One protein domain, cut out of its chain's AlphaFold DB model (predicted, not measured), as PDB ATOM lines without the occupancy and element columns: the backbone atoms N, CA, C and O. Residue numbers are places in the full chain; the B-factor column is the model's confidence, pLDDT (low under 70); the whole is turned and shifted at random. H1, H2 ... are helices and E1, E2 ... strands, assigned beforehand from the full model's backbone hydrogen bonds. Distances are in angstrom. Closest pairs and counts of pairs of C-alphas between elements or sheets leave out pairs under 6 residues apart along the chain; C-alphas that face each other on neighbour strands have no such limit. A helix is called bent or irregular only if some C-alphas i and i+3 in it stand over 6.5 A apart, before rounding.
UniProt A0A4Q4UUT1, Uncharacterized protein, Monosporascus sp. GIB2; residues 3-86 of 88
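This is residues 3 to 86 of the 88 residues of an uncharacterized protein of Monosporascus sp. GIB2 (UniProt A0A4Q4UUT1). There is little regular structure: E1 and E2 form a bent hairpin with short E5 beside E1, E2 runs on into the small hairpin of E3 and E4, and residues 47 to 82 make a long loop that swings out and folds back to short H1. Residues 59 to 64 and 80 to 86 stick out. The printed part has 84 residues, 33 in named elements (E1 E2 E3 E4 E5 H1), mostly strand, with antiparallel sheets E2 E1 E5 and E3 E4. It is extended, with a radius of gyration of the C-alphas of 18.7 A and spans of 53 by 40 by 31 A.

Start at E1, residues 3 to 11, which bends by 67 degrees at residue 8. Its hairpin partner E2, residues 16 to 25, is antiparallel at 151 degrees; N 5 and O 22, 2.8 A, are within hydrogen-bond range. E5, residues 43 to 46, is E1's other antiparallel neighbour, with N 6 and O 44 at 2.8 A. E3, residues 27 to 29, forms a hairpin with E4, residues 34 to 36; N 27 and O 36 are 2.8 A apart. H1, residues 83 to 86, is not on the E2 E1 E5 sheet and is too short for an O i to N i+4 pair.

Find C-alpha 3 at (-18.029, 40.311, 1.992); E1 runs 21.4 A from there and E2 25.2 A. H1 ends at C-alpha 86, (-14.247, 54.559, 14.764).

The farthest C-alphas, of Glu 31 and Glu 60, are 56.5 A apart. The printed part has no cut; the E5 to H1 link is long, 36 residues. No printed residue is under pLDDT 70.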
ATOM      1  N   THR A   3     -17.748  39.732   0.682       92.94
ATOM      2  CA  THR A   3     -18.029  40.311   1.992       92.94
ATOM      3  C   THR A   3     -18.948  39.401   2.787       92.94
ATOM      4  O   THR A   3     -19.729  38.628   2.233       92.94
ATOM      5  N   PHE A   4     -18.896  39.513   4.111       94.62
ATOM      6  CA  PHE A   4     -19.977  38.985   4.929       94.62
ATOM      7  C   PHE A   4     -21.221  39.853   4.751       94.62
ATOM      8  O   PHE A   4     -21.126  41.070   4.573       94.62
ATOM      9  N   ALA A   5     -22.387  39.221   4.798       95.19
ATOM     10  CA  ALA A   5     -23.679  39.873   4.713       95.19
ATOM     11  C   ALA A   5     -24.635  39.293   5.761       95.19
ATOM     12  O   ALA A   5     -24.676  38.079   5.970       95.19
ATOM     13  N   ALA A   6     -25.398  40.172   6.408       95.75
ATOM     14  CA  ALA A   6     -26.534  39.806   7.240       95.75
ATOM     15  C   ALA A   6     -27.788  39.772   6.365       95.75
ATOM     16  O   ALA A   6     -28.122  40.774   5.732       95.75
ATOM     17  N   CYS A   7     -28.473  38.636   6.329       93.94
ATOM     18  CA  CYS A   7     -29.646  38.406   5.493       93.94
ATOM     19  C   CYS A   7     -30.855  38.054   6.356       93.94
ATOM     20  O   CYS A   7     -30.735  37.273   7.297       93.94
ATOM     21  N   ASN A   8     -32.033  38.569   6.003       93.88
ATOM     22  CA  ASN A   8     -33.286  38.074   6.564       93.88
ATOM     23  C   ASN A   8     -33.758  36.858   5.763       93.88
ATOM     24  O   ASN A   8     -34.233  37.002   4.637       93.88
ATOM     25  N   GLN A   9     -33.609  35.662   6.320       91.06
ATOM     26  CA  GLN A   9     -33.797  34.426   5.575       91.06
ATOM     27  C   GLN A   9     -34.730  33.463   6.297       91.06
ATOM     28  O   GLN A   9     -34.601  33.230   7.496       91.06
ATOM     29  N   PHE A  10     -35.623  32.841   5.529       93.25
ATOM     30  CA  PHE A  10     -36.448  31.743   6.003       93.25
ATOM     31  C   PHE A  10     -35.604  30.491   6.258       93.25
ATOM     32  O   PHE A  10     -34.934  29.994   5.349       93.25
ATOM     33  N   GLU A  11     -35.669  29.972   7.483       93.94
ATOM     34  CA  GLU A  11     -35.045  28.713   7.883       93.94
ATOM     35  C   GLU A  11     -36.096  27.597   7.928       93.94
ATOM     36  O   GLU A  11     -36.912  27.556   8.859       93.94
ATOM     37  N   PRO A  12     -36.097  26.663   6.953       94.62
ATOM     38  CA  PRO A  12     -37.178  25.689   6.796       94.62
ATOM     39  C   PRO A  12     -37.393  24.791   8.013       94.62
ATOM     40  O   PRO A  12     -38.527  24.426   8.313       94.62
ATOM     41  N   TYR A  13     -36.316  24.453   8.726       93.31
ATOM     42  CA  TYR A  13     -36.381  23.586   9.902       93.31
ATOM     43  C   TYR A  13     -37.198  24.212  11.042       93.31
ATOM     44  O   TYR A  13     -37.992  23.534  11.687       93.31
ATOM     45  N   TYR A  14     -37.047  25.519  11.248       95.50
ATOM     46  CA  TYR A  14     -37.739  26.268  12.298       95.50
ATOM     47  C   TYR A  14     -39.016  26.959  11.809       95.50
ATOM     48  O   TYR A  14     -39.726  27.557  12.612       95.50
ATOM     49  N   GLN A  15     -39.299  26.895  10.505       96.38
ATOM     50  CA  GLN A  15     -40.459  27.513   9.860       96.38
ATOM     51  C   GLN A  15     -40.601  29.015  10.157       96.38
ATOM     52  O   GLN A  15     -41.707  29.538  10.279       96.38
ATOM     53  N   THR A  16     -39.478  29.723  10.279       96.75
ATOM     54  CA  THR A  16     -39.464  31.161  10.568       96.75
ATOM     55  C   THR A  16     -38.243  31.836   9.952       96.75
ATOM     56  O   THR A  16     -37.288  31.173   9.544       96.75
ATOM     57  N   ASN A  17     -38.288  33.162   9.873       94.56
ATOM     58  CA  ASN A  17     -37.178  33.976   9.402       94.56
ATOM     59  C   ASN A  17     -36.165  34.235  10.523       94.56
ATOM     60  O   ASN A  17     -36.550  34.579  11.641       94.56
ATOM     61  N   TYR A  18     -34.879  34.146  10.192       94.62
ATOM     62  CA  TYR A  18     -33.770  34.545  11.056       94.62
ATOM     63  C   TYR A  18     -32.848  35.526  10.344       94.62
ATOM     64  O   TYR A  18     -32.750  35.545   9.117       94.62
ATOM     65  N   THR A  19     -32.126  36.315  11.141       94.62
ATOM     66  CA  THR A  19     -30.944  37.025  10.648       94.62
ATOM     67  C   THR A  19     -29.802  36.026  10.541       94.62
ATOM     68  O   THR A  19     -29.295  35.552  11.556       94.62
ATOM     69  N   THR A  20     -29.415  35.689   9.315       93.00
ATOM     70  CA  THR A  20     -28.306  34.775   9.038       93.00
ATOM     71  C   THR A  20     -27.091  35.555   8.561       93.00
ATOM     72  O   THR A  20     -27.218  36.575   7.883       93.00
ATOM     73  N   ILE A  21     -25.900  35.079   8.922       94.81
ATOM     74  CA  ILE A  21     -24.640  35.620   8.411       94.81
ATOM     75  C   ILE A  21     -24.158  34.701   7.295       94.81
ATOM     76  O   ILE A  21     -23.998  33.497   7.492       94.81
ATOM     77  N   ARG A  22     -23.933  35.270   6.112       91.62
ATOM     78  CA  ARG A  22     -23.492  34.551   4.913       91.62
ATOM     79  C   ARG A  22     -22.302  35.252   4.281       91.62
ATOM     80  O   ARG A  22     -22.130  36.455   4.446       91.62
ATOM     81  N   PHE A  23     -21.496  34.506   3.535       92.56
ATOM     82  CA  PHE A  23     -20.460  35.091   2.690       92.56
ATOM     83  C   PHE A  23     -21.027  35.318   1.284       92.56
ATOM     84  O   PHE A  23     -21.418  34.360   0.616       92.56
ATOM     85  N   ALA A  24     -21.110  36.579   0.862       92.56
ATOM     86  CA  ALA A  24     -21.515  36.979  -0.478       92.56
ATOM     87  C   ALA A  24     -20.264  37.136  -1.346       92.56
ATOM     88  O   ALA A  24     -19.365  37.909  -1.011       92.56
ATOM     89  N   TYR A  25     -20.192  36.367  -2.429       93.00
ATOM     90  CA  TYR A  25     -19.091  36.445  -3.379       93.00
ATOM     91  C   TYR A  25     -19.320  37.596  -4.349       93.00
ATOM     92  O   TYR A  25     -20.431  37.781  -4.835       93.00
ATOM     93  N   ASP A  26     -18.254  38.323  -4.660       93.25
ATOM     94  CA  ASP A  26     -18.298  39.360  -5.683       93.25
ATOM     95  C   ASP A  26     -18.507  38.725  -7.062       93.25
ATOM     96  O   ASP A  26     -17.939  37.668  -7.375       93.25
ATOM     97  N   LYS A  27     -19.293  39.389  -7.905       93.38
ATOM     98  CA  LYS A  27     -19.532  38.981  -9.286       93.38
ATOM     99  C   LYS A  27     -18.501  39.629 -10.200       93.38
ATOM    100  O   LYS A  27     -18.140  40.785 -10.028       93.38
ATOM    101  N   TRP A  28     -18.019  38.889 -11.191       94.50
ATOM    102  CA  TRP A  28     -17.127  39.453 -12.201       94.50
ATOM    103  C   TRP A  28     -17.899  40.357 -13.172       94.50
ATOM    104  O   TRP A  28     -18.923  39.932 -13.713       94.50
ATOM    105  N   ASN A  29     -17.405  41.574 -13.402       94.19
ATOM    106  CA  ASN A  29     -17.916  42.487 -14.418       94.19
ATOM    107  C   ASN A  29     -16.997  42.458 -15.652       94.19
ATOM    108  O   ASN A  29     -15.829  42.846 -15.592       94.19
ATOM    109  N   ASP A  30     -17.539  41.999 -16.784       95.25
ATOM    110  CA  ASP A  30     -16.807  41.873 -18.050       95.25
ATOM    111  C   ASP A  30     -16.464  43.226 -18.702       95.25
ATOM    112  O   ASP A  30     -15.499  43.310 -19.460       95.25
ATOM    113  N   GLU A  31     -17.219  44.290 -18.410       96.44
ATOM    114  CA  GLU A  31     -16.990  45.636 -18.954       96.44
ATOM    115  C   GLU A  31     -15.833  46.344 -18.247       96.44
ATOM    116  O   GLU A  31     -15.012  47.003 -18.888       96.44
ATOM    117  N   THR A  32     -15.757  46.205 -16.922       94.75
ATOM    118  CA  THR A  32     -14.709  46.830 -16.102       94.75
ATOM    119  C   THR A  32     -13.501  45.918 -15.897       94.75
ATOM    120  O   THR A  32     -12.447  46.399 -15.482       94.75
ATOM    121  N   ALA A  33     -13.634  44.622 -16.213       93.88
ATOM    122  CA  ALA A  33     -12.667  43.571 -15.899       93.88
ATOM    123  C   ALA A  33     -12.279  43.563 -14.409       93.88
ATOM    124  O   ALA A  33     -11.123  43.324 -14.045       93.88
ATOM    125  N   LEU A  34     -13.257  43.864 -13.551       93.25
ATOM    126  CA  LEU A  34     -13.111  43.913 -12.107       93.25
ATOM    127  C   LEU A  34     -14.257  43.151 -11.425       93.25
ATOM    128  O   LEU A  34     -15.361  43.057 -11.957       93.25
ATOM    129  N   PRO A  35     -14.008  42.587 -10.238       92.12
ATOM    130  CA  PRO A  35     -15.057  42.051  -9.382       92.12
ATOM    131  C   PRO A  35     -15.854  43.183  -8.728       92.12
ATOM    132  O   PRO A  35     -15.286  44.170  -8.261       92.12
ATOM    133  N   GLU A  36     -17.166  43.004  -8.658       92.12
ATOM    134  CA  GLU A  36     -18.118  43.954  -8.093       92.12
ATOM    135  C   GLU A  36     -18.957  43.293  -6.987       92.12
ATOM    136  O   GLU A  36     -19.325  42.120  -7.122       92.12
ATOM    137  N   PRO A  37     -19.274  44.016  -5.896       88.56
ATOM    138  CA  PRO A  37     -20.088  43.475  -4.813       88.56
ATOM    139  C   PRO A  37     -21.461  42.998  -5.298       88.56
ATOM    140  O   PRO A  37     -22.208  43.767  -5.900       88.56
ATOM    141  N   ASP A  38     -21.814  41.753  -4.974       89.38
ATOM    142  CA  ASP A  38     -23.090  41.124  -5.348       89.38
ATOM    143  C   ASP A  38     -23.796  40.568  -4.099       89.38
ATOM    144  O   ASP A  38     -23.921  39.361  -3.879       89.38
ATOM    145  N   ALA A  39     -24.186  41.476  -3.199       86.06
ATOM    146  CA  ALA A  39     -24.971  41.112  -2.023       86.06
ATOM    147  C   ALA A  39     -26.432  40.832  -2.437       86.06
ATOM    148  O   ALA A  39     -27.036  41.681  -3.097       86.06
ATOM    149  N   PRO A  40     -27.032  39.692  -2.036       84.06
ATOM    150  CA  PRO A  40     -28.408  39.370  -2.406       84.06
ATOM    151  C   PRO A  40     -29.425  40.397  -1.895       84.06
ATOM    152  O   PRO A  40     -29.217  41.052  -0.870       84.06
ATOM    153  N   GLU A  41     -30.568  40.487  -2.575       86.62
ATOM    154  CA  GLU A  41     -31.674  41.342  -2.142       86.62
ATOM    155  C   GLU A  41     -32.129  40.980  -0.719       86.62
ATOM    156  O   GLU A  41     -32.265  39.808  -0.362       86.62
ATOM    157  N   GLY A  42     -32.351  42.000   0.114       87.81
ATOM    158  CA  GLY A  42     -32.704  41.812   1.524       87.81
ATOM    159  C   GLY A  42     -31.523  41.456   2.433       87.81
ATOM    160  O   GLY A  42     -31.737  41.147   3.607       87.81
ATOM    161  N   CYS A  43     -30.290  41.519   1.921       93.75
ATOM    162  CA  CYS A  43     -29.071  41.410   2.710       93.75
ATOM    163  C   CYS A  43     -28.341  42.755   2.811       93.75
ATOM    164  O   CYS A  43     -28.387  43.585   1.905       93.75
ATOM    165  N   VAL A  44     -27.617  42.949   3.912       93.56
ATOM    166  CA  VAL A  44     -26.754  44.115   4.137       93.56
ATOM    167  C   VAL A  44     -25.330  43.631   4.362       93.56
ATOM    168  O   VAL A  44     -25.109  42.713   5.152       93.56
ATOM    169  N   ALA A  45     -24.362  44.235   3.671       92.62
ATOM    170  CA  ALA A  45     -22.950  43.947   3.893       92.62
ATOM    171  C   ALA A  45     -22.550  44.329   5.326       92.62
ATOM    172  O   ALA A  45     -22.878  45.411   5.810       92.62
ATOM    173  N   ILE A  46     -21.833  43.436   5.999       92.31
ATOM    174  CA  ILE A  46     -21.375  43.619   7.373       92.31
ATOM    175  C   ILE A  46     -19.890  43.303   7.486       92.31
ATOM    176  O   ILE A  46     -19.332  42.503   6.734       92.31
ATOM    177  N   ARG A  47     -19.256  43.897   8.494       89.56
ATOM    178  CA  ARG A  47     -17.904  43.546   8.913       89.56
ATOM    179  C   ARG A  47     -17.974  42.810  10.240       89.56
ATOM    180  O   ARG A  47     -18.542  43.321  11.200       89.56
ATOM    181  N   LEU A  48     -17.369  41.629  10.294       90.06
ATOM    182  CA  LEU A  48     -17.203  40.893  11.541       90.06
ATOM    183  C   LEU A  48     -15.959  41.401  12.270       90.06
ATOM    184  O   LEU A  48     -14.912  41.625  11.654       90.06
ATOM    185  N   ILE A  49     -16.092  41.587  13.579       90.19
ATOM    186  CA  ILE A  49     -15.019  42.038  14.459       90.19
ATOM    187  C   ILE A  49     -14.715  40.891  15.426       90.19
ATOM    188  O   ILE A  49     -15.612  40.495  16.168       90.19
ATOM    189  N   PRO A  50     -13.502  40.313  15.389       92.56
ATOM    190  CA  PRO A  50     -13.177  39.159  16.216       92.56
ATOM    191  C   PRO A  50     -12.923  39.565  17.670       92.56
ATOM    192  O   PRO A  50     -12.055  40.398  17.940       92.56
ATOM    193  N   GLU A  51     -13.632  38.920  18.593       93.44
ATOM    194  CA  GLU A  51     -13.307  38.897  20.021       93.44
ATOM    195  C   GLU A  51     -12.407  37.694  20.327       93.44
ATOM    196  O   GLU A  51     -12.547  36.634  19.709       93.44
ATOM    197  N   CYS A  52     -11.449  37.862  21.234       92.19
ATOM    198  CA  CYS A  52     -10.570  36.787  21.655       92.19
ATOM    199  C   CYS A  52     -11.355  35.765  22.476       92.19
ATOM    200  O   CYS A  52     -12.112  36.115  23.376       92.19
ATOM    201  N   ALA A  53     -11.133  34.486  22.191       88.94
ATOM    202  CA  ALA A  53     -11.717  33.386  22.941       88.94
ATOM    203  C   ALA A  53     -10.613  32.495  23.510       88.94
ATOM    204  O   ALA A  53      -9.518  32.397  22.948       88.94
ATOM    205  N   THR A  54     -10.919  31.828  24.622       86.81
ATOM    206  CA  THR A  54     -10.056  30.761  25.129       86.81
ATOM    207  C   THR A  54     -10.299  29.515  24.293       86.81
ATOM    208  O   THR A  54     -11.444  29.163  24.011       86.81
ATOM    209  N   LEU A  55      -9.219  28.870  23.866       85.56
ATOM    210  CA  LEU A  55      -9.309  27.606  23.155       85.56
ATOM    211  C   LEU A  55      -9.744  26.521  24.144       85.56
ATOM    212  O   LEU A  55      -9.087  26.334  25.166       85.56
ATOM    213  N   GLU A  56     -10.861  25.857  23.854       87.62
ATOM    214  CA  GLU A  56     -11.412  24.801  24.710       87.62
ATOM    215  C   GLU A  56     -10.427  23.639  24.880       87.62
ATOM    216  O   GLU A  56      -9.590  23.387  24.016       87.62
ATOM    217  N   GLU A  57     -10.535  22.901  25.982       89.88
ATOM    218  CA  GLU A  57      -9.745  21.682  26.167       89.88
ATOM    219  C   GLU A  57     -10.257  20.562  25.255       89.88
ATOM    220  O   GLU A  57     -11.457  20.424  24.996       89.88
ATOM    221  N   LEU A  58      -9.340  19.725  24.769       89.19
ATOM    222  CA  LEU A  58      -9.711  18.598  23.920       89.19
ATOM    223  C   LEU A  58     -10.290  17.456  24.765       89.19
ATOM    224  O   LEU A  58      -9.691  17.095  25.782       89.19
ATOM    225  N   PRO A  59     -11.411  16.836  24.345       92.19
ATOM    226  CA  PRO A  59     -11.934  15.649  25.009       92.19
ATOM    227  C   PRO A  59     -10.890  14.532  25.089       92.19
ATOM    228  O   PRO A  59     -10.073  14.358  24.177       92.19
ATOM    229  N   GLU A  60     -10.948  13.733  26.152       92.75
ATOM    230  CA  GLU A  60     -10.073  12.570  26.301       92.75
ATOM    231  C   GLU A  60     -10.227  11.613  25.104       92.75
ATOM    232  O   GLU A  60     -11.338  11.296  24.680       92.75
ATOM    233  N   GLY A  61      -9.098  11.168  24.541       92.38
ATOM    234  CA  GLY A  61      -9.073  10.298  23.360       92.38
ATOM    235  C   GLY A  61      -9.206  11.019  22.015       92.38
ATOM    236  O   GLY A  61      -9.345  10.351  20.993       92.38
ATOM    237  N   SER A  62      -9.157  12.356  21.987       90.44
ATOM    238  CA  SER A  62      -9.150  13.121  20.734       90.44
ATOM    239  C   SER A  62      -7.956  12.754  19.845       90.44
ATOM    240  O   SER A  62      -6.811  12.762  20.291       90.44
ATOM    241  N   GLU A  63      -8.220  12.491  18.562       89.19
ATOM    242  CA  GLU A  63      -7.183  12.268  17.536       89.19
ATOM    243  C   GLU A  63      -6.619  13.584  16.961       89.19
ATOM    244  O   GLU A  63      -5.666  13.578  16.183       89.19
ATOM    245  N   VAL A  64      -7.218  14.719  17.330       86.44
ATOM    246  CA  VAL A  64      -6.809  16.074  16.927       86.44
ATOM    247  C   VAL A  64      -6.036  16.759  18.054       86.44
ATOM    248  O   VAL A  64      -6.208  16.404  19.216       86.44
ATOM    249  N   SER A  65      -5.193  17.744  17.726       86.44
ATOM    250  CA  SER A  65      -4.430  18.535  18.702       86.44
ATOM    251  C   SER A  65      -4.510  20.037  18.412       86.44
ATOM    252  O   SER A  65      -4.790  20.458  17.288       86.44
ATOM    253  N   HIS A  66      -4.215  20.854  19.427       87.94
ATOM    254  CA  HIS A  66      -4.072  22.309  19.295       87.94
ATOM    255  C   HIS A  66      -2.640  22.766  18.969       87.94
ATOM    256  O   HIS A  66      -2.392  23.963  18.873       87.94
ATOM    257  N   GLU A  67      -1.701  21.840  18.754       88.12
ATOM    258  CA  GLU A  67      -0.267  22.126  18.557       88.12
ATOM    259  C   GLU A  67       0.010  23.102  17.402       88.12
ATOM    260  O   GLU A  67       0.927  23.917  17.474       88.12
ATOM    261  N   PHE A  68      -0.812  23.049  16.352       87.88
ATOM    262  CA  PHE A  68      -0.654  23.878  15.154       87.88
ATOM    263  C   PHE A  68      -1.686  25.005  15.048       87.88
ATOM    264  O   PHE A  68      -1.785  25.645  13.994       87.88
ATOM    265  N   ALA A  69      -2.450  25.263  16.116       86.81
ATOM    266  CA  ALA A  69      -3.404  26.363  16.150       86.81
ATOM    267  C   ALA A  69      -2.670  27.694  15.926       86.81
ATOM    268  O   ALA A  69      -1.715  28.033  16.626       86.81
ATOM    269  N   GLN A  70      -3.098  28.441  14.909       85.69
ATOM    270  CA  GLN A  70      -2.485  29.722  14.577       85.69
ATOM    271  C   GLN A  70      -3.120  30.836  15.414       85.69
ATOM    272  O   GLN A  70      -4.349  30.910  15.480       85.69
ATOM    273  N   PRO A  71      -2.321  31.736  16.012       82.94
ATOM    274  CA  PRO A  71      -2.865  32.881  16.722       82.94
ATOM    275  C   PRO A  71      -3.568  33.817  15.732       82.94
ATOM    276  O   PRO A  71      -2.973  34.287  14.759       82.94
ATOM    277  N   ALA A  72      -4.839  34.107  15.994       86.19
ATOM    278  CA  ALA A  72      -5.595  35.121  15.273       86.19
ATOM    279  C   ALA A  72      -5.507  36.462  16.010       86.19
ATOM    280  O   ALA A  72      -5.458  36.511  17.236       86.19
ATOM    281  N   ARG A  73      -5.498  37.572  15.263       90.62
ATOM    282  CA  ARG A  73      -5.656  38.902  15.866       90.62
ATOM    283  C   ARG A  73      -7.120  39.100  16.252       90.62
ATOM    284  O   ARG A  73      -7.997  38.899  15.414       90.62
ATOM    285  N   CYS A  74      -7.352  39.534  17.479       92.50
ATOM    286  CA  CYS A  74      -8.671  39.746  18.060       92.50
ATOM    287  C   CYS A  74      -8.618  40.866  19.108       92.50
ATOM    288  O   CYS A  74      -7.533  41.328  19.467       92.50
ATOM    289  N   TYR A  75      -9.788  41.328  19.538       93.31
ATOM    290  CA  TYR A  75      -9.947  42.263  20.651       93.31
ATOM    291  C   TYR A  75     -10.303  41.501  21.925       93.31
ATOM    292  O   TYR A  75     -11.047  40.529  21.851       93.31
ATOM    293  N   ASP A  76      -9.820  41.954  23.081       92.62
ATOM    294  CA  ASP A  76     -10.121  41.298  24.362       92.62
ATOM    295  C   ASP A  76     -11.601  41.435  24.759       92.62
ATOM    296  O   ASP A  76     -12.191  40.486  25.263       92.62
ATOM    297  N   ASP A  77     -12.196  42.607  24.515       92.50
ATOM    298  CA  ASP A  77     -13.614  42.898  24.749       92.50
ATOM    299  C   ASP A  77     -14.111  43.846  23.651       92.50
ATOM    300  O   ASP A  77     -13.781  45.034  23.626       92.50
ATOM    301  N   VAL A  78     -14.876  43.306  22.703       92.00
ATOM    302  CA  VAL A  78     -15.444  44.048  21.569       92.00
ATOM    303  C   VAL A  78     -16.570  44.970  22.040       92.00
ATOM    304  O   VAL A  78     -16.785  46.039  21.463       92.00
ATOM    305  N   SER A  79     -17.285  44.589  23.099       89.44
ATOM    306  CA  SER A  79     -18.426  45.345  23.620       89.44
ATOM    307  C   SER A  79     -18.016  46.626  24.352       89.44
ATOM    308  O   SER A  79     -18.762  47.605  24.334       89.44
ATOM    309  N   ALA A  80     -16.817  46.645  24.939       92.00
ATOM    310  CA  ALA A  80     -16.266  47.795  25.657       92.00
ATOM    311  C   ALA A  80     -15.630  48.861  24.748       92.00
ATOM    312  O   ALA A  80     -15.276  49.945  25.222       92.00
ATOM    313  N   ILE A  81     -15.459  48.579  23.454       89.75
ATOM    314  CA  ILE A  81     -14.879  49.532  22.504       89.75
ATOM    315  C   ILE A  81     -15.862  50.684  22.269       89.75
ATOM    316  O   ILE A  81     -17.026  50.475  21.926       89.75
ATOM    317  N   ASP A  82     -15.378  51.922  22.393       90.75
ATOM    318  CA  ASP A  82     -16.132  53.108  21.986       90.75
ATOM    319  C   ASP A  82     -16.173  53.207  20.454       90.75
ATOM    320  O   ASP A  82     -15.361  53.878  19.811       90.75
ATOM    321  N   TRP A  83     -17.142  52.512  19.858       85.12
ATOM    322  CA  TRP A  83     -17.346  52.467  18.412       85.12
ATOM    323  C   TRP A  83     -17.633  53.834  17.789       85.12
ATOM    324  O   TRP A  83     -17.430  54.002  16.588       85.12
ATOM    325  N   THR A  84     -18.055  54.830  18.577       87.25
ATOM    326  CA  THR A  84     -18.323  56.178  18.055       87.25
ATOM    327  C   THR A  84     -17.054  56.875  17.561       87.25
ATOM    328  O   THR A  84     -17.121  57.695  16.647       87.25
ATOM    329  N   GLN A  85     -15.886  56.497  18.090       88.31
ATOM    330  CA  GLN A  85     -14.584  57.033  17.672       88.31
ATOM    331  C   GLN A  85     -14.096  56.461  16.341       88.31
ATOM    332  O   GLN A  85     -13.249  57.056  15.678       88.31
ATOM    333  N   TYR A  86     -14.633  55.308  15.956       79.38
ATOM    334  CA  TYR A  86     -14.247  54.559  14.764       79.38
ATOM    335  C   TYR A  86     -15.389  54.499  13.753       79.38
ATOM    336  O   TYR A  86     -15.418  53.574  12.945       79.38
TER     337      TYR A  86